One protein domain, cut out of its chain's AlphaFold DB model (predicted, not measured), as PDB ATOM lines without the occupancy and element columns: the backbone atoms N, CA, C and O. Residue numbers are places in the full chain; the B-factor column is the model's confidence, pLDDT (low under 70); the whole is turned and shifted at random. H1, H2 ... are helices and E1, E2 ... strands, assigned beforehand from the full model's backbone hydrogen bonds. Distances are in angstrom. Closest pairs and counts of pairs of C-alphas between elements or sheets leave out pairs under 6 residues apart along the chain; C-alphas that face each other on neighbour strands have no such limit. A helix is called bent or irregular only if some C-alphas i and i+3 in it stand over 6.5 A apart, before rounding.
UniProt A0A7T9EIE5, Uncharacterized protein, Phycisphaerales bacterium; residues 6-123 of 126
ATOM      1  N   GLN A   6      24.703  38.045  89.668       61.81
ATOM      2  CA  GLN A   6      24.753  39.287  90.467       61.81
ATOM      3  C   GLN A   6      23.395  39.977  90.675       61.81
ATOM      4  O   GLN A   6      23.240  40.778  91.597       61.81
ATOM      5  N   ILE A   7      22.392  39.688  89.841       66.19
ATOM      6  CA  ILE A   7      21.068  40.319  89.966       66.19
ATOM      7  C   ILE A   7      20.413  39.908  91.291       66.19
ATOM      8  O   ILE A   7      19.800  40.736  91.960       66.19
ATOM      9  N   TRP A   8      20.593  38.653  91.713       68.31
ATOM     10  CA  TRP A   8      19.953  38.132  92.921       68.31
ATOM     11  C   TRP A   8      20.556  38.678  94.218       68.31
ATOM     12  O   TRP A   8      19.847  38.807  95.216       68.31
ATOM     13  N   GLU A   9      21.841  39.029  94.200       73.88
ATOM     14  CA  GLU A   9      22.548  39.599  95.353       73.88
ATOM     15  C   GLU A   9      22.187  41.069  95.587       73.88
ATOM     16  O   GLU A   9      22.155  41.518  96.731       73.88
ATOM     17  N   ASN A  10      21.842  41.795  94.520       77.88
ATOM     18  CA  ASN A  10      21.488  43.214  94.578       77.88
ATOM     19  C   ASN A  10      19.984  43.475  94.762       77.88
ATOM     20  O   ASN A  10      19.568  44.632  94.851       77.88
ATOM     21  N   LEU A  11      19.156  42.426  94.830       81.06
ATOM     22  CA  LEU A  11      17.725  42.578  95.079       81.06
ATOM     23  C   LEU A  11      17.475  43.166  96.479       81.06
ATOM     24  O   LEU A  11      18.007  42.648  97.467       81.06
ATOM     25  N   PRO A  12      16.605  44.186  96.595       87.38
ATOM     26  CA  PRO A  12      16.186  44.719  97.880       87.38
ATOM     27  C   PRO A  12      15.665  43.597  98.795       87.38
ATOM     28  O   PRO A  12      14.903  42.736  98.331       87.38
ATOM     29  N   PRO A  13      16.019  43.593 100.094       88.94
ATOM     30  CA  PRO A  13      15.560  42.580 101.044       88.94
ATOM     31  C   PRO A  13      14.041  42.371 101.040       88.94
ATOM     32  O   PRO A  13      13.585  41.231 101.165       88.94
ATOM     33  N   VAL A  14      13.266  43.444 100.830       90.00
ATOM     34  CA  VAL A  14      11.800  43.373 100.733       90.00
ATOM     35  C   VAL A  14      11.339  42.479  99.576       90.00
ATOM     36  O   VAL A  14      10.431  41.666  99.748       90.00
ATOM     37  N   VAL A  15      12.005  42.565  98.420       86.06
ATOM     38  CA  VAL A  15      11.693  41.756  97.234       86.06
ATOM     39  C   VAL A  15      12.154  40.320  97.457       86.06
ATOM     40  O   VAL A  15      11.406  39.379  97.199       86.06
ATOM     41  N   ARG A  16      13.353  40.136  98.027       85.56
ATOM     42  CA  ARG A  16      13.915  38.807  98.304       85.56
ATOM     43  C   ARG A  16      13.038  37.985  99.250       85.56
ATOM     44  O   ARG A  16      12.955  36.771  99.096       85.56
ATOM     45  N   ARG A  17      12.367  38.628 100.213       84.00
ATOM     46  CA  ARG A  17      11.471  37.955 101.170       84.00
ATOM     47  C   ARG A  17      10.199  37.396 100.515       84.00
ATOM     48  O   ARG A  17       9.624  36.458 101.055       84.00
ATOM     49  N   GLN A  18       9.770  37.944  99.378       81.25
ATOM     50  CA  GLN A  18       8.557  37.503  98.676       81.25
ATOM     51  C   GLN A  18       8.806  36.416  97.630       81.25
ATOM     52  O   GLN A  18       7.856  35.775  97.184       81.25
ATOM     53  N   VAL A  19      10.061  36.172  97.249       79.62
ATOM     54  CA  VAL A  19      10.383  35.052  96.364       79.62
ATOM     55  C   VAL A  19      10.192  33.752  97.159       79.62
ATOM     56  O   VAL A  19      10.832  33.589  98.205       79.62
ATOM     57  N   PRO A  20       9.322  32.822  96.716       77.38
ATOM     58  CA  PRO A  20       9.163  31.545  97.397       77.38
ATOM     59  C   PRO A  20      10.519  30.845  97.459       77.38
ATOM     60  O   PRO A  20      11.278  30.850  96.486       77.38
ATOM     61  N   ARG A  21      10.844  30.253  98.615       82.69
ATOM     62  CA  ARG A  21      12.122  29.552  98.766       82.69
ATOM     63  C   ARG A  21      12.235  28.482  97.671       82.69
ATOM     64  O   ARG A  21      11.262  27.761  97.445       82.69
ATOM     65  N   PRO A  22      13.402  28.331  97.020       78.81
ATOM     66  CA  PRO A  22      13.553  27.432  95.875       78.81
ATOM     67  C   PRO A  22      13.186  25.984  96.217       78.81
ATOM     68  O   PRO A  22      12.631  25.278  95.382       78.81
ATOM     69  N   TRP A  23      13.400  25.559  97.468       84.25
ATOM     70  CA  TRP A  23      12.996  24.232  97.929       84.25
ATOM     71  C   TRP A  23      11.475  24.035  97.964       84.25
ATOM     72  O   TRP A  23      11.021  22.933  97.695       84.25
ATOM     73  N   VAL A  24      10.675  25.073  98.246       82.81
ATOM     74  CA  VAL A  24       9.202  24.975  98.234       82.81
ATOM     75  C   VAL A  24       8.728  24.718  96.810       82.81
ATOM     76  O   VAL A  24       7.908  23.835  96.581       82.81
ATOM     77  N   VAL A  25       9.297  25.453  95.851       81.69
ATOM     78  CA  VAL A  25       9.025  25.252  94.424       81.69
ATOM     79  C   VAL A  25       9.432  23.837  94.016       81.69
ATOM     80  O   VAL A  25       8.641  23.143  93.392       81.69
ATOM     81  N   LEU A  26      10.617  23.377  94.424       84.62
ATOM     82  CA  LEU A  26      11.126  22.047  94.090       84.62
ATOM     83  C   LEU A  26      10.274  20.911  94.680       84.62
ATOM     84  O   LEU A  26       9.916  19.986  93.959       84.62
ATOM     85  N   VAL A  27       9.896  20.992  95.959       88.38
ATOM     86  CA  VAL A  27       9.007  20.011  96.606       88.38
ATOM     87  C   VAL A  27       7.660  19.962  95.892       88.38
ATOM     88  O   VAL A  27       7.164  18.882  95.581       88.38
ATOM     89  N   PHE A  28       7.089  21.122  95.575       82.88
ATOM     90  CA  PHE A  28       5.819  21.202  94.863       82.88
ATOM     91  C   PHE A  28       5.914  20.592  93.452       82.88
ATOM     92  O   PHE A  28       5.049  19.815  93.051       82.88
ATOM     93  N   TRP A  29       7.013  20.859  92.744       83.69
ATOM     94  CA  TRP A  29       7.325  20.271  91.438       83.69
ATOM     95  C   TRP A  29       7.522  18.756  91.459       83.69
ATOM     96  O   TRP A  29       7.300  18.119  90.436       83.69
ATOM     97  N   LEU A  30       7.935  18.174  92.587       87.56
ATOM     98  CA  LEU A  30       8.073  16.725  92.738       87.56
ATOM     99  C   LEU A  30       6.747  16.061  93.127       87.56
ATOM    100  O   LEU A  30       6.411  15.008  92.594       87.56
ATOM    101  N   LEU A  31       5.965  16.674  94.018       87.69
ATOM    102  CA  LEU A  31       4.717  16.085  94.517       87.69
ATOM    103  C   LEU A  31       3.602  16.051  93.466       87.69
ATOM    104  O   LEU A  31       2.862  15.072  93.385       87.69
ATOM    105  N   VAL A  32       3.486  17.091  92.638       83.88
ATOM    106  CA  VAL A  32       2.442  17.190  91.605       83.88
ATOM    107  C   VAL A  32       2.514  16.063  90.557       83.88
ATOM    108  O   VAL A  32       1.496  15.402  90.356       83.88
ATOM    109  N   PRO A  33       3.657  15.768  89.902       82.62
ATOM    110  CA  PRO A  33       3.739  14.659  88.949       82.62
ATOM    111  C   PRO A  33       3.534  13.298  89.614       82.62
ATOM    112  O   PRO A  33       2.925  12.429  88.999       82.62
ATOM    113  N   ILE A  34       3.963  13.116  90.869       88.62
ATOM    114  CA  ILE A  34       3.664  11.892  91.627       88.62
ATOM    115  C   ILE A  34       2.146  11.731  91.777       88.62
ATOM    116  O   ILE A  34       1.617  10.663  91.477       88.62
ATOM    117  N   GLY A  35       1.434  12.797  92.156       85.69
ATOM    118  CA  GLY A  35      -0.029  12.798  92.229       85.69
ATOM    119  C   GLY A  35      -0.691  12.462  90.888       85.69
ATOM    120  O   GLY A  35      -1.586  11.622  90.841       85.69
ATOM    121  N   VAL A  36      -0.207  13.046  89.787       82.69
ATOM    122  CA  VAL A  36      -0.699  12.743  88.431       82.69
ATOM    123  C   VAL A  36      -0.474  11.275  88.066       82.69
ATOM    124  O   VAL A  36      -1.396  10.630  87.577       82.69
ATOM    125  N   LEU A  37       0.708  10.717  88.339       85.25
ATOM    126  CA  LEU A  37       1.010   9.309  88.062       85.25
ATOM    127  C   LEU A  37       0.122   8.357  88.870       85.25
ATOM    128  O   LEU A  37      -0.322   7.345  88.334       85.25
ATOM    129  N   VAL A  38      -0.167   8.688  90.133       87.56
ATOM    130  CA  VAL A  38      -1.093   7.919  90.982       87.56
ATOM    131  C   VAL A  38      -2.508   7.941  90.401       87.56
ATOM    132  O   VAL A  38      -3.133   6.888  90.297       87.56
ATOM    133  N   VAL A  39      -2.989   9.108  89.957       83.94
ATOM    134  CA  VAL A  39      -4.309   9.247  89.320       83.94
ATOM    135  C   VAL A  39      -4.368   8.479  87.996       83.94
ATOM    136  O   VAL A  39      -5.308   7.722  87.778       83.94
ATOM    137  N   MET A  40      -3.347   8.591  87.141       81.19
ATOM    138  CA  MET A  40      -3.289   7.873  85.857       81.19
ATOM    139  C   MET A  40      -3.226   6.351  86.015       81.19
ATOM    140  O   MET A  40      -3.683   5.633  85.132       81.19
ATOM    141  N   LYS A  41      -2.659   5.846  87.118       84.88
ATOM    142  CA  LYS A  41      -2.640   4.408  87.416       84.88
ATOM    143  C   LYS A  41      -3.957   3.879  87.973       84.88
ATOM    144  O   LYS A  41      -4.120   2.665  88.054       84.88
ATOM    145  N   SER A  42      -4.865   4.755  88.395       85.06
ATOM    146  CA  SER A  42      -6.176   4.323  88.860       85.06
ATOM    147  C   SER A  42      -7.058   3.994  87.656       85.06
ATOM    148  O   SER A  42      -7.266   4.831  86.781       85.06
ATOM    149  N   GLU A  43      -7.609   2.780  87.615       86.31
ATOM    150  CA  GLU A  43      -8.535   2.334  86.554       86.31
ATOM    151  C   GLU A  43      -9.838   3.159  86.496       86.31
ATOM    152  O   GLU A  43     -10.660   2.988  85.602       86.31
ATOM    153  N   ALA A  44     -10.026   4.078  87.445       79.81
ATOM    154  CA  ALA A  44     -11.195   4.933  87.572       79.81
ATOM    155  C   ALA A  44     -11.199   6.150  86.622       79.81
ATOM    156  O   ALA A  44     -12.198   6.867  86.571       79.81
ATOM    157  N   VAL A  45     -10.110   6.429  85.894       83.12
ATOM    158  CA  VAL A  45     -10.019   7.636  85.057       83.12
ATOM    159  C   VAL A  45     -10.451   7.341  83.625       83.12
ATOM    160  O   VAL A  45      -9.766   6.649  82.875       83.12
ATOM    161  N   GLN A  46     -11.579   7.926  83.225       87.44
ATOM    162  CA  GLN A  46     -12.040   7.889  81.841       87.44
ATOM    163  C   GLN A  46     -11.116   8.733  80.935       87.44
ATOM    164  O   GLN A  46     -10.652   9.802  81.349       87.44
ATOM    165  N   PRO A  47     -10.848   8.301  79.687       83.56
ATOM    166  CA  PRO A  47      -9.893   8.957  78.784       83.56
ATOM    167  C   PRO A  47     -10.273  10.405  78.428       83.56
ATOM    168  O   PRO A  47      -9.402  11.217  78.121       83.56
ATOM    169  N   GLU A  48     -11.551  10.765  78.542       88.56
ATOM    170  CA  GLU A  48     -12.061  12.128  78.351       88.56
ATOM    171  C   GLU A  48     -11.557  13.149  79.381       88.56
ATOM    172  O   GLU A  48     -11.674  14.352  79.153       88.56
ATOM    173  N   HIS A  49     -10.945  12.706  80.483       85.19
ATOM    174  CA  HIS A  49     -10.426  13.575  81.543       85.19
ATOM    175  C   HIS A  49      -8.899  13.748  81.536       85.19
ATOM    176  O   HIS A  49      -8.349  14.394  82.431       85.19
ATOM    177  N   LEU A  50      -8.191  13.248  80.514       82.81
ATOM    178  CA  LEU A  50      -6.724  13.362  80.419       82.81
ATOM    179  C   LEU A  50      -6.199  14.811  80.367       82.81
ATOM    180  O   LEU A  50      -5.028  15.054  80.652       82.81
ATOM    181  N   TRP A  51      -7.039  15.789  80.024       86.69
ATOM    182  CA  TRP A  51      -6.664  17.206  79.973       86.69
ATOM    183  C   TRP A  51      -6.542  17.853  81.363       86.69
ATOM    184  O   TRP A  51      -5.807  18.830  81.516       86.69
ATOM    185  N   ILE A  52      -7.210  17.309  82.387       85.06
ATOM    186  CA  ILE A  52      -7.186  17.835  83.761       85.06
ATOM    187  C   ILE A  52      -5.756  17.891  84.330       85.06
ATOM    188  O   ILE A  52      -5.345  18.971  84.765       85.06
ATOM    189  N   PRO A  53      -4.952  16.805  84.313       82.62
ATOM    190  CA  PRO A  53      -3.580  16.859  84.819       82.62
ATOM    191  C   PRO A  53      -2.682  17.810  84.017       82.62
ATOM    192  O   PRO A  53      -1.795  18.429  84.603       82.62
ATOM    193  N   VAL A  54      -2.927  17.977  82.712       85.38
ATOM    194  CA  VAL A  54      -2.187  18.923  81.858       85.38
ATOM    195  C   VAL A  54      -2.475  20.369  82.270       85.38
ATOM    196  O   VAL A  54      -1.541  21.147  82.471       85.38
ATOM    197  N   LEU A  55      -3.750  20.725  82.456       89.19
ATOM    198  CA  LEU A  55      -4.141  22.049  82.952       89.19
ATOM    199  C   LEU A  55      -3.577  22.317  84.345       89.19
ATOM    200  O   LEU A  55      -3.036  23.397  84.583       89.19
ATOM    201  N   LEU A  56      -3.659  21.335  85.246       84.25
ATOM    202  CA  LEU A  56      -3.100  21.454  86.588       84.25
ATOM    203  C   LEU A  56      -1.597  21.765  86.512       84.25
ATOM    204  O   LEU A  56      -1.129  22.714  87.137       84.25
ATOM    205  N   TRP A  57      -0.858  21.036  85.672       83.25
ATOM    206  CA  TRP A  57       0.560  21.285  85.425       83.25
ATOM    207  C   TRP A  57       0.831  22.697  84.909       83.25
ATOM    208  O   TRP A  57       1.694  23.394  85.443       83.25
ATOM    209  N   MET A  58       0.077  23.157  83.911       88.38
ATOM    210  CA  MET A  58       0.219  24.517  83.388       88.38
ATOM    211  C   MET A  58      -0.006  25.579  84.469       88.38
ATOM    212  O   MET A  58       0.770  26.530  84.560       88.38
ATOM    213  N   VAL A  59      -1.026  25.416  85.316       89.25
ATOM    214  CA  VAL A  59      -1.304  26.339  86.427       89.25
ATOM    215  C   VAL A  59      -0.120  26.384  87.389       89.25
ATOM    216  O   VAL A  59       0.357  27.469  87.725       89.25
ATOM    217  N   VAL A  60       0.416  25.225  87.777       83.75
ATOM    218  CA  VAL A  60       1.592  25.125  88.654       83.75
ATOM    219  C   VAL A  60       2.815  25.826  88.052       83.75
ATOM    220  O   VAL A  60       3.495  26.582  88.748       83.75
ATOM    221  N   LEU A  61       3.061  25.643  86.753       83.56
ATOM    222  CA  LEU A  61       4.172  26.274  86.035       83.56
ATOM    223  C   LEU A  61       4.059  27.797  85.955       83.56
ATOM    224  O   LEU A  61       5.057  28.515  86.070       83.56
ATOM    225  N   LEU A  62       2.849  28.295  85.713       88.94
ATOM    226  CA  LEU A  62       2.606  29.711  85.466       88.94
ATOM    227  C   LEU A  62       2.502  30.515  86.762       88.94
ATOM    228  O   LEU A  62       2.947  31.661  86.798       88.94
ATOM    229  N   THR A  63       1.992  29.915  87.837       86.12
ATOM    230  CA  THR A  63       1.761  30.574  89.133       86.12
ATOM    231  C   THR A  63       2.967  31.373  89.661       86.12
ATOM    232  O   THR A  63       2.805  32.572  89.897       86.12
ATOM    233  N   PRO A  64       4.192  30.819  89.800       82.81
ATOM    234  CA  PRO A  64       5.332  31.581  90.324       82.81
ATOM    235  C   PRO A  64       5.769  32.714  89.387       82.81
ATOM    236  O   PRO A  64       6.222  33.756  89.861       82.81
ATOM    237  N   ARG A  65       5.600  32.549  88.066       86.62
ATOM    238  CA  ARG A  65       5.895  33.612  87.095       86.62
ATOM    239  C   ARG A  65       4.896  34.755  87.197       86.62
ATOM    240  O   ARG A  65       5.310  35.910  87.239       86.62
ATOM    241  N   VAL A  66       3.606  34.435  87.270       90.00
ATOM    242  CA  VAL A  66       2.530  35.426  87.394       90.00
ATOM    243  C   VAL A  66       2.643  36.174  88.720       90.00
ATOM    244  O   VAL A  66       2.615  37.403  88.718       90.00
ATOM    245  N   LEU A  67       2.853  35.462  89.834       87.19
ATOM    246  CA  LEU A  67       3.077  36.071  91.148       87.19
ATOM    247  C   LEU A  67       4.320  36.963  91.141       87.19
ATOM    248  O   LEU A  67       4.221  38.136  91.488       87.19
ATOM    249  N   GLY A  68       5.471  36.451  90.693       85.44
ATOM    250  CA  GLY A  68       6.710  37.230  90.641       85.44
ATOM    251  C   GLY A  68       6.561  38.511  89.815       85.44
ATOM    252  O   GLY A  68       6.948  39.590  90.263       85.44
ATOM    253  N   TRP A  69       5.923  38.418  88.647       88.69
ATOM    254  CA  TRP A  69       5.642  39.571  87.794       88.69
ATOM    255  C   TRP A  69       4.661  40.565  88.428       88.69
ATOM    256  O   TRP A  69       4.890  41.775  88.377       88.69
ATOM    257  N   TRP A  70       3.589  40.078  89.062       91.00
ATOM    258  CA  TRP A  70       2.606  40.922  89.742       91.00
ATOM    259  C   TRP A  70       3.220  41.674  90.925       91.00
ATOM    260  O   TRP A  70       3.012  42.879  91.066       91.00
ATOM    261  N   HIS A  71       4.036  40.993  91.732       87.31
ATOM    262  CA  HIS A  71       4.774  41.604  92.833       87.31
ATOM    263  C   HIS A  71       5.754  42.669  92.330       87.31
ATOM    264  O   HIS A  71       5.771  43.780  92.861       87.31
ATOM    265  N   LEU A  72       6.502  42.388  91.258       86.50
ATOM    266  CA  LEU A  72       7.416  43.363  90.663       86.50
ATOM    267  C   LEU A  72       6.667  44.611  90.171       86.50
ATOM    268  O   LEU A  72       7.044  45.735  90.501       86.50
ATOM    269  N   ARG A  73       5.549  44.422  89.458       91.38
ATOM    270  CA  ARG A  73       4.692  45.528  89.004       91.38
ATOM    271  C   ARG A  73       4.094  46.324  90.156       91.38
ATOM    272  O   ARG A  73       3.980  47.547  90.063       91.38
ATOM    273  N   ARG A  74       3.717  45.657  91.246       92.31
ATOM    274  CA  ARG A  74       3.224  46.323  92.455       92.31
ATOM    275  C   ARG A  74       4.293  47.245  93.038       92.31
ATOM    276  O   ARG A  74       3.977  48.393  93.332       92.31
ATOM    277  N   TYR A  75       5.542  46.789  93.148       90.44
ATOM    278  CA  TYR A  75       6.637  47.632  93.635       90.44
ATOM    279  C   TYR A  75       6.991  48.762  92.682       90.44
ATOM    280  O   TYR A  75       7.196  49.871  93.152       90.44
ATOM    281  N   GLN A  76       6.976  48.536  91.367       92.25
ATOM    282  CA  GLN A  76       7.146  49.620  90.393       92.25
ATOM    283  C   GLN A  76       6.077  50.704  90.571       92.25
ATOM    284  O   GLN A  76       6.390  51.893  90.614       92.25
ATOM    285  N   LYS A  77       4.810  50.308  90.747       93.94
ATOM    286  CA  LYS A  77       3.716  51.255  90.995       93.94
ATOM    287  C   LYS A  77       3.913  52.021  92.306       93.94
ATOM    288  O   LYS A  77       3.724  53.234  92.322       93.94
ATOM    289  N   LEU A  78       4.300  51.333  93.380       92.44
ATOM    290  CA  LEU A  78       4.591  51.967  94.669       92.44
ATOM    291  C   LEU A  78       5.802  52.903  94.582       92.44
ATOM    292  O   LEU A  78       5.768  53.987  95.148       92.44
ATOM    293  N   PHE A  79       6.842  52.524  93.838       93.31
ATOM    294  CA  PHE A  79       8.059  53.314  93.663       93.31
ATOM    295  C   PHE A  79       7.793  54.605  92.912       93.31
ATOM    296  O   PHE A  79       8.197  55.671  93.376       93.31
ATOM    297  N   ARG A  80       7.019  54.534  91.826       93.19
ATOM    298  CA  ARG A  80       6.544  55.724  91.113       93.19
ATOM    299  C   ARG A  80       5.662  56.599  91.997       93.19
ATOM    300  O   ARG A  80       5.875  57.803  92.062       93.19
ATOM    301  N   ALA A  81       4.723  56.001  92.733       94.38
ATOM    302  CA  ALA A  81       3.871  56.745  93.658       94.38
ATOM    303  C   ALA A  81       4.681  57.451  94.762       94.38
ATOM    304  O   ALA A  81       4.329  58.560  95.152       94.38
ATOM    305  N   ALA A  82       5.780  56.845  95.218       94.12
ATOM    306  CA  ALA A  82       6.688  57.392  96.221       94.12
ATOM    307  C   ALA A  82       7.751  58.361  95.654       94.12
ATOM    308  O   ALA A  82       8.638  58.794  96.389       94.12
ATOM    309  N   GLY A  83       7.728  58.696  94.356       93.56
ATOM    310  CA  GLY A  83       8.759  59.543  93.728       93.56
ATOM    311  C   GLY A  83      10.170  58.936  93.806       93.56
ATOM    312  O   GLY A  83      11.177  59.633  93.958       93.56
ATOM    313  N   GLY A  84      10.246  57.606  93.808       91.94
ATOM    314  CA  GLY A  84      11.481  56.848  93.956       91.94
ATOM    315  C   GLY A  84      12.094  56.868  95.359       91.94
ATOM    316  O   GLY A  84      13.295  56.627  95.490       91.94
ATOM    317  N   ARG A  85      11.299  57.172  96.395       95.00
ATOM    318  CA  ARG A  85      11.700  57.154  97.813       95.00
ATOM    319  C   ARG A  85      11.036  55.987  98.546       95.00
ATOM    320  O   ARG A  85      10.014  56.150  99.200       95.00
ATOM    321  N   LEU A  86      11.615  54.796  98.426       95.81
ATOM    322  CA  LEU A  86      11.117  53.572  99.065       95.81
ATOM    323  C   LEU A  86      12.225  52.898  99.859       95.81
ATOM    324  O   LEU A  86      13.297  52.632  99.311       95.81
ATOM    325  N   CYS A  87      11.939  52.533 101.107       95.50
ATOM    326  CA  CYS A  87      12.875  51.758 101.909       95.50
ATOM    327  C   CYS A  87      13.151  50.404 101.241       95.50
ATOM    328  O   CYS A  87      12.231  49.625 100.988       95.50
ATOM    329  N   VAL A  88      14.425  50.082 101.010       94.56
ATOM    330  CA  VAL A  88      14.832  48.799 100.403       94.56
ATOM    331  C   VAL A  88      14.526  47.582 101.288       94.56
ATOM    332  O   VAL A  88      14.406  46.460 100.792       94.56
ATOM    333  N   SER A  89      14.394  47.790 102.602       94.31
ATOM    334  CA  SER A  89      14.212  46.712 103.581       94.31
ATOM    335  C   SER A  89      12.751  46.289 103.748       94.31
ATOM    336  O   SER A  89      12.449  45.096 103.699       94.31
ATOM    337  N   CYS A  90      11.833  47.250 103.905       94.12
ATOM    338  CA  CYS A  90      10.409  46.975 104.140       94.12
ATOM    339  C   CYS A  90       9.472  47.433 103.016       94.12
ATOM    340  O   CYS A  90       8.331  46.982 102.969       94.12
ATOM    341  N   GLY A  91       9.930  48.288 102.095       93.56
ATOM    342  CA  GLY A  91       9.081  48.851 101.046       93.56
ATOM    343  C   GLY A  91       8.118  49.938 101.532       93.56
ATOM    344  O   GLY A  91       7.083  50.135 100.900       93.56
ATOM    345  N   GLN A  92       8.436  50.628 102.633       94.81
ATOM    346  CA  GLN A  92       7.680  51.795 103.096       94.81
ATOM    347  C   GLN A  92       8.062  53.054 102.313       94.81
ATOM    348  O   GLN A  92       9.243  53.278 102.034       94.81
ATOM    349  N   ASP A  93       7.060  53.872 101.994       96.06
ATOM    350  CA  ASP A  93       7.234  55.199 101.403       96.06
ATOM    351  C   ASP A  93       8.008  56.121 102.361       96.06
ATOM    352  O   ASP A  93       7.636  56.281 103.523       96.06
ATOM    353  N   LEU A  94       9.104  56.701 101.867       96.25
ATOM    354  CA  LEU A  94       9.980  57.596 102.621       96.25
ATOM    355  C   LEU A  94       9.780  59.074 102.253       96.25
ATOM    356  O   LEU A  94      10.588  59.928 102.622       96.25
ATOM    357  N   ARG A  95       8.726  59.419 101.506       94.88
ATOM    358  CA  ARG A  95       8.379  60.821 101.255       94.88
ATOM    359  C   ARG A  95       8.100  61.553 102.565       94.88
ATOM    360  O   ARG A  95       7.485  61.019 103.481       94.88
ATOM    361  N   GLY A  96       8.564  62.797 102.643       93.88
ATOM    362  CA  GLY A  96       8.455  63.622 103.849       93.88
ATOM    363  C   GLY A  96       9.506  63.320 104.921       93.88
ATOM    364  O   GLY A  96       9.668  64.123 105.834       93.88
ATOM    365  N   LEU A  97      10.264  62.226 104.794       93.06
ATOM    366  CA  LEU A  97      11.486  62.022 105.566       93.06
ATOM    367  C   LEU A  97      12.664  62.724 104.861       93.06
ATOM    368  O   LEU A  97      12.613  63.003 103.658       93.06
ATOM    369  N   GLY A  98      13.714  63.041 105.626       95.12
ATOM    370  CA  GLY A  98      14.944  63.644 105.100       95.12
ATOM    371  C   GLY A  98      15.679  62.741 104.101       95.12
ATOM    372  O   GLY A  98      15.233  61.643 103.783       95.12
ATOM    373  N   GLU A  99      16.837  63.182 103.606       96.62
ATOM    374  CA  GLU A  99      17.619  62.407 102.622       96.62
ATOM    375  C   GLU A  99      18.258  61.137 103.215       96.62
ATOM    376  O   GLU A  99      18.544  60.184 102.492       96.62
ATOM    377  N   SER A 100      18.432  61.096 104.536       97.50
ATOM    378  CA  SER A 100      18.930  59.938 105.276       97.50
ATOM    379  C   SER A 100      18.307  59.877 106.667       97.50
ATOM    380  O   SER A 100      18.009  60.919 107.257       97.50
ATOM    381  N   GLY A 101      18.156  58.680 107.224       97.06
ATOM    382  CA  GLY A 101      17.617  58.507 108.570       97.06
ATOM    383  C   GLY A 101      17.322  57.055 108.906       97.06
ATOM    384  O   GLY A 101      17.895  56.141 108.319       97.06
ATOM    385  N   ILE A 102      16.413  56.839 109.852       97.88
ATOM    386  CA  ILE A 102      15.931  55.511 110.236       97.88
ATOM    387  C   ILE A 102      14.484  55.369 109.772       97.88
ATOM    388  O   ILE A 102      13.658  56.250 110.004       97.88
ATOM    389  N   CYS A 103      14.173  54.264 109.096       97.00
ATOM    390  CA  CYS A 103      12.815  53.960 108.673       97.00
ATOM    391  C   CYS A 103      11.936  53.703 109.910       97.00
ATOM    392  O   CYS A 103      12.264  52.802 110.688       97.00
ATOM    393  N   PRO A 104      10.810  54.418 110.080       96.50
ATOM    394  CA  PRO A 104       9.960  54.275 111.263       96.50
ATOM    395  C   PRO A 104       9.283  52.899 111.362       96.50
ATOM    396  O   PRO A 104       8.972  52.462 112.461       96.50
ATOM    397  N   GLU A 105       9.103  52.196 110.238       96.31
ATOM    398  CA  GLU A 105       8.410  50.898 110.214       96.31
ATOM    399  C   GLU A 105       9.316  49.719 110.575       96.31
ATOM    400  O   GLU A 105       8.906  48.796 111.271       96.31
ATOM    401  N   CYS A 106      10.552  49.704 110.068       96.25
ATOM    402  CA  CYS A 106      11.442  48.546 110.218       96.25
ATOM    403  C   CYS A 106      12.720  48.831 111.005       96.25
ATOM    404  O   CYS A 106      13.510  47.913 111.219       96.25
ATOM    405  N   GLY A 107      12.966  50.089 111.380       96.75
ATOM    406  CA  GLY A 107      14.191  50.507 112.058       96.75
ATOM    407  C   GLY A 107      15.449  50.455 111.185       96.75
ATOM    408  O   GLY A 107      16.548  50.665 111.689       96.75
ATOM    409  N   HIS A 108      15.333  50.169 109.882       96.25
ATOM    410  CA  HIS A 108      16.492  50.126 108.991       96.25
ATOM    411  C   HIS A 108      16.965  51.540 108.646       96.25
ATOM    412  O   HIS A 108      16.149  52.396 108.294       96.25
ATOM    413  N   ALA A 109      18.276  51.772 108.707       96.75
ATOM    414  CA  ALA A 109      18.861  53.010 108.210       96.75
ATOM    415  C   ALA A 109      18.647  53.118 106.694       96.75
ATOM    416  O   ALA A 109      18.833  52.138 105.970       96.75
ATOM    417  N   PHE A 110      18.254  54.292 106.219       96.75
ATOM    418  CA  PHE A 110      18.051  54.564 104.803       96.75
ATOM    419  C   PHE A 110      18.875  55.774 104.363       96.75
ATOM    420  O   PHE A 110      19.116  56.706 105.133       96.75
ATOM    421  N   ASP A 111      19.260  55.749 103.095       97.00
ATOM    422  CA  ASP A 111      19.801  56.875 102.341       97.00
ATOM    423  C   ASP A 111      19.068  56.862 101.000       97.00
ATOM    424  O   ASP A 111      19.121  55.869 100.270       97.00
ATOM    425  N   VAL A 112      18.346  57.938 100.689       95.38
ATOM    426  CA  VAL A 112      17.464  58.009  99.518       95.38
ATOM    427  C   VAL A 112      18.237  57.784  98.215       95.38
ATOM    428  O   VAL A 112      17.740  57.110  97.311       95.38
ATOM    429  N   GLN A 113      19.462  58.300  98.104       95.25
ATOM    430  CA  GLN A 113      20.277  58.176  96.894       95.25
ATOM    431  C   GLN A 113      20.863  56.770  96.753       95.25
ATOM    432  O   GLN A 113      20.942  56.224  95.646       95.25
ATOM    433  N   LEU A 114      21.289  56.159  97.858       94.31
ATOM    434  CA  LEU A 114      21.754  54.773  97.870       94.31
ATOM    435  C   LEU A 114      20.611  53.797  97.569       94.31
ATOM    436  O   LEU A 114      20.765  52.904  96.734       94.31
ATOM    437  N   ASP A 115      19.455  53.995  98.194       94.19
ATOM    438  CA  ASP A 115      18.282  53.146  98.015       94.19
ATOM    439  C   ASP A 115      17.734  53.255  96.594       94.19
ATOM    440  O   ASP A 115      17.473  52.236  95.955       94.19
ATOM    441  N   ARG A 116      17.666  54.467  96.029       93.62
ATOM    442  CA  ARG A 116      17.303  54.670  94.620       93.62
ATOM    443  C   ARG A 116      18.254  53.933  93.673       93.62
ATOM    444  O   ARG A 116      17.797  53.342  92.697       93.62
ATOM    445  N   ARG A 117      19.565  53.920  93.951       92.50
ATOM    446  CA  ARG A 117      20.543  53.139  93.165       92.50
ATOM    447  C   ARG A 117      20.295  51.634  93.269       92.50
ATOM    448  O   ARG A 117      20.366  50.952  92.251       92.50
ATOM    449  N   ARG A 118      19.954  51.126  94.456       91.69
ATOM    450  CA  ARG A 118      19.602  49.709  94.666       91.69
ATOM    451  C   ARG A 118      18.321  49.313  93.929       91.69
ATOM    452  O   ARG A 118      18.296  48.272  93.283       91.69
ATOM    453  N   TRP A 119      17.289  50.157  93.953       91.38
ATOM    454  CA  TRP A 119      16.067  49.934  93.174       91.38
ATOM    455  C   TRP A 119      16.337  49.927  91.663       91.38
ATOM    456  O   TRP A 119      15.902  49.001  90.978       91.38
ATOM    457  N   LYS A 120      17.153  50.863  91.159       91.44
ATOM    458  CA  LYS A 120      17.589  50.866  89.751       91.44
ATOM    459  C   LYS A 120      18.380  49.610  89.379       91.44
ATOM    460  O   LYS A 120      18.123  49.026  88.332       91.44
ATOM    461  N   ALA A 121      19.296  49.156  90.237       88.88
ATOM    462  CA  ALA A 121      20.052  47.918  90.017       88.88
ATOM    463  C   ALA A 121      19.146  46.672  89.962       88.88
ATOM    464  O   ALA A 121      19.459  45.711  89.265       88.88
ATOM    465  N   ALA A 122      17.999  46.708  90.647       85.62
ATOM    466  CA  ALA A 122      16.970  45.675  90.589       85.62
ATOM    467  C   ALA A 122      16.028  45.791  89.370       85.62
ATOM    468  O   ALA A 122      15.082  45.010  89.261       85.62
ATOM    469  N   GLY A 123      16.257  46.747  88.464       88.06
ATOM    470  CA  GLY A 123      15.409  46.984  87.291       88.06
ATOM    471  C   GLY A 123      14.096  47.707  87.610       88.06
ATOM    472  O   GLY A 123      13.113  47.550  86.886       88.06
TER     473      GLY A 123
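This is residues 6 to 123 of the 126 residues of an uncharacterized protein of Phycisphaerales bacterium (UniProt A0A7T9EIE5). Two long helices, H3 and the bent H4, run out and back as a loose pair, and arm H4b goes on to a small head of loop, the E1 and E2 hairpin and H5. At the other end residues 41 to 49 stand free, while the short H2 lies between H3 and the head, near H4b, and the short H1 sits off to one side of the rod, with Ile 7 close to Ala 121 of H5. The printed part has 118 residues, with five named helices and two named strands in the order H1, H2, H3, H4, E1, E2, H5; the sheet, E1 - E2, is antiparallel and the class is mostly helix. The whole is extended, with a radius of gyration of the C-alphas of 20.8 A and spans of 68 by 26 by 24 A.

H1, residues 6 to 9, and H5, residues 112 to 121, are close but not clearly touching; their closest C-alphas, of Ile 7 and Ala 121, are 7.7 A apart. H2, residues 13 to 18, and H4b, an arm of H4 with residues 64 to 81, are near each other, with 9 pairs of C-alphas within 10 A. H3, residues 22 to 41, and the other arm, H4a, residues 51 to 61, are close but not clearly touching, with the closest C-alphas, of Val 36 and Pro 53, 6.2 A apart; they run opposite ways at a shallow tilt of 5 degrees. E1, residues 100 to 102, and E2, residues 109 to 111, form an antiparallel hairpin, with N 101 and O 110 within hydrogen-bond range at 3.0 A. Every O i to N i+4 pair is within range in H4a, H4b and H5, against 1 of 2 in H2 and 14 of 16 in H3; H1 is too short for one.

H1 begins at C-alpha 6, (24.753, 39.287, 90.467). H3 is 29.4 A long. H4, residues 51 to 81, was assigned as one helix by its hydrogen bonds but is bent: C-alphas 61 and 64 are 6.9 A apart, and H4a, 15.4 A, and H4b, 25.4 A, stand at a steep tilt of 41 degrees. H5, 14.1 A, ends at C-alpha 121, (20.052, 47.918, 90.017).

The two C-alphas farthest apart, of Glu 43 and Gly 98, are 68.2 A apart. The printed part has no cut, and the link from H4 to E1, 18 residues, is long. Mean pLDDT of the printed part is 88.4, with residues 6 to 8 under 70.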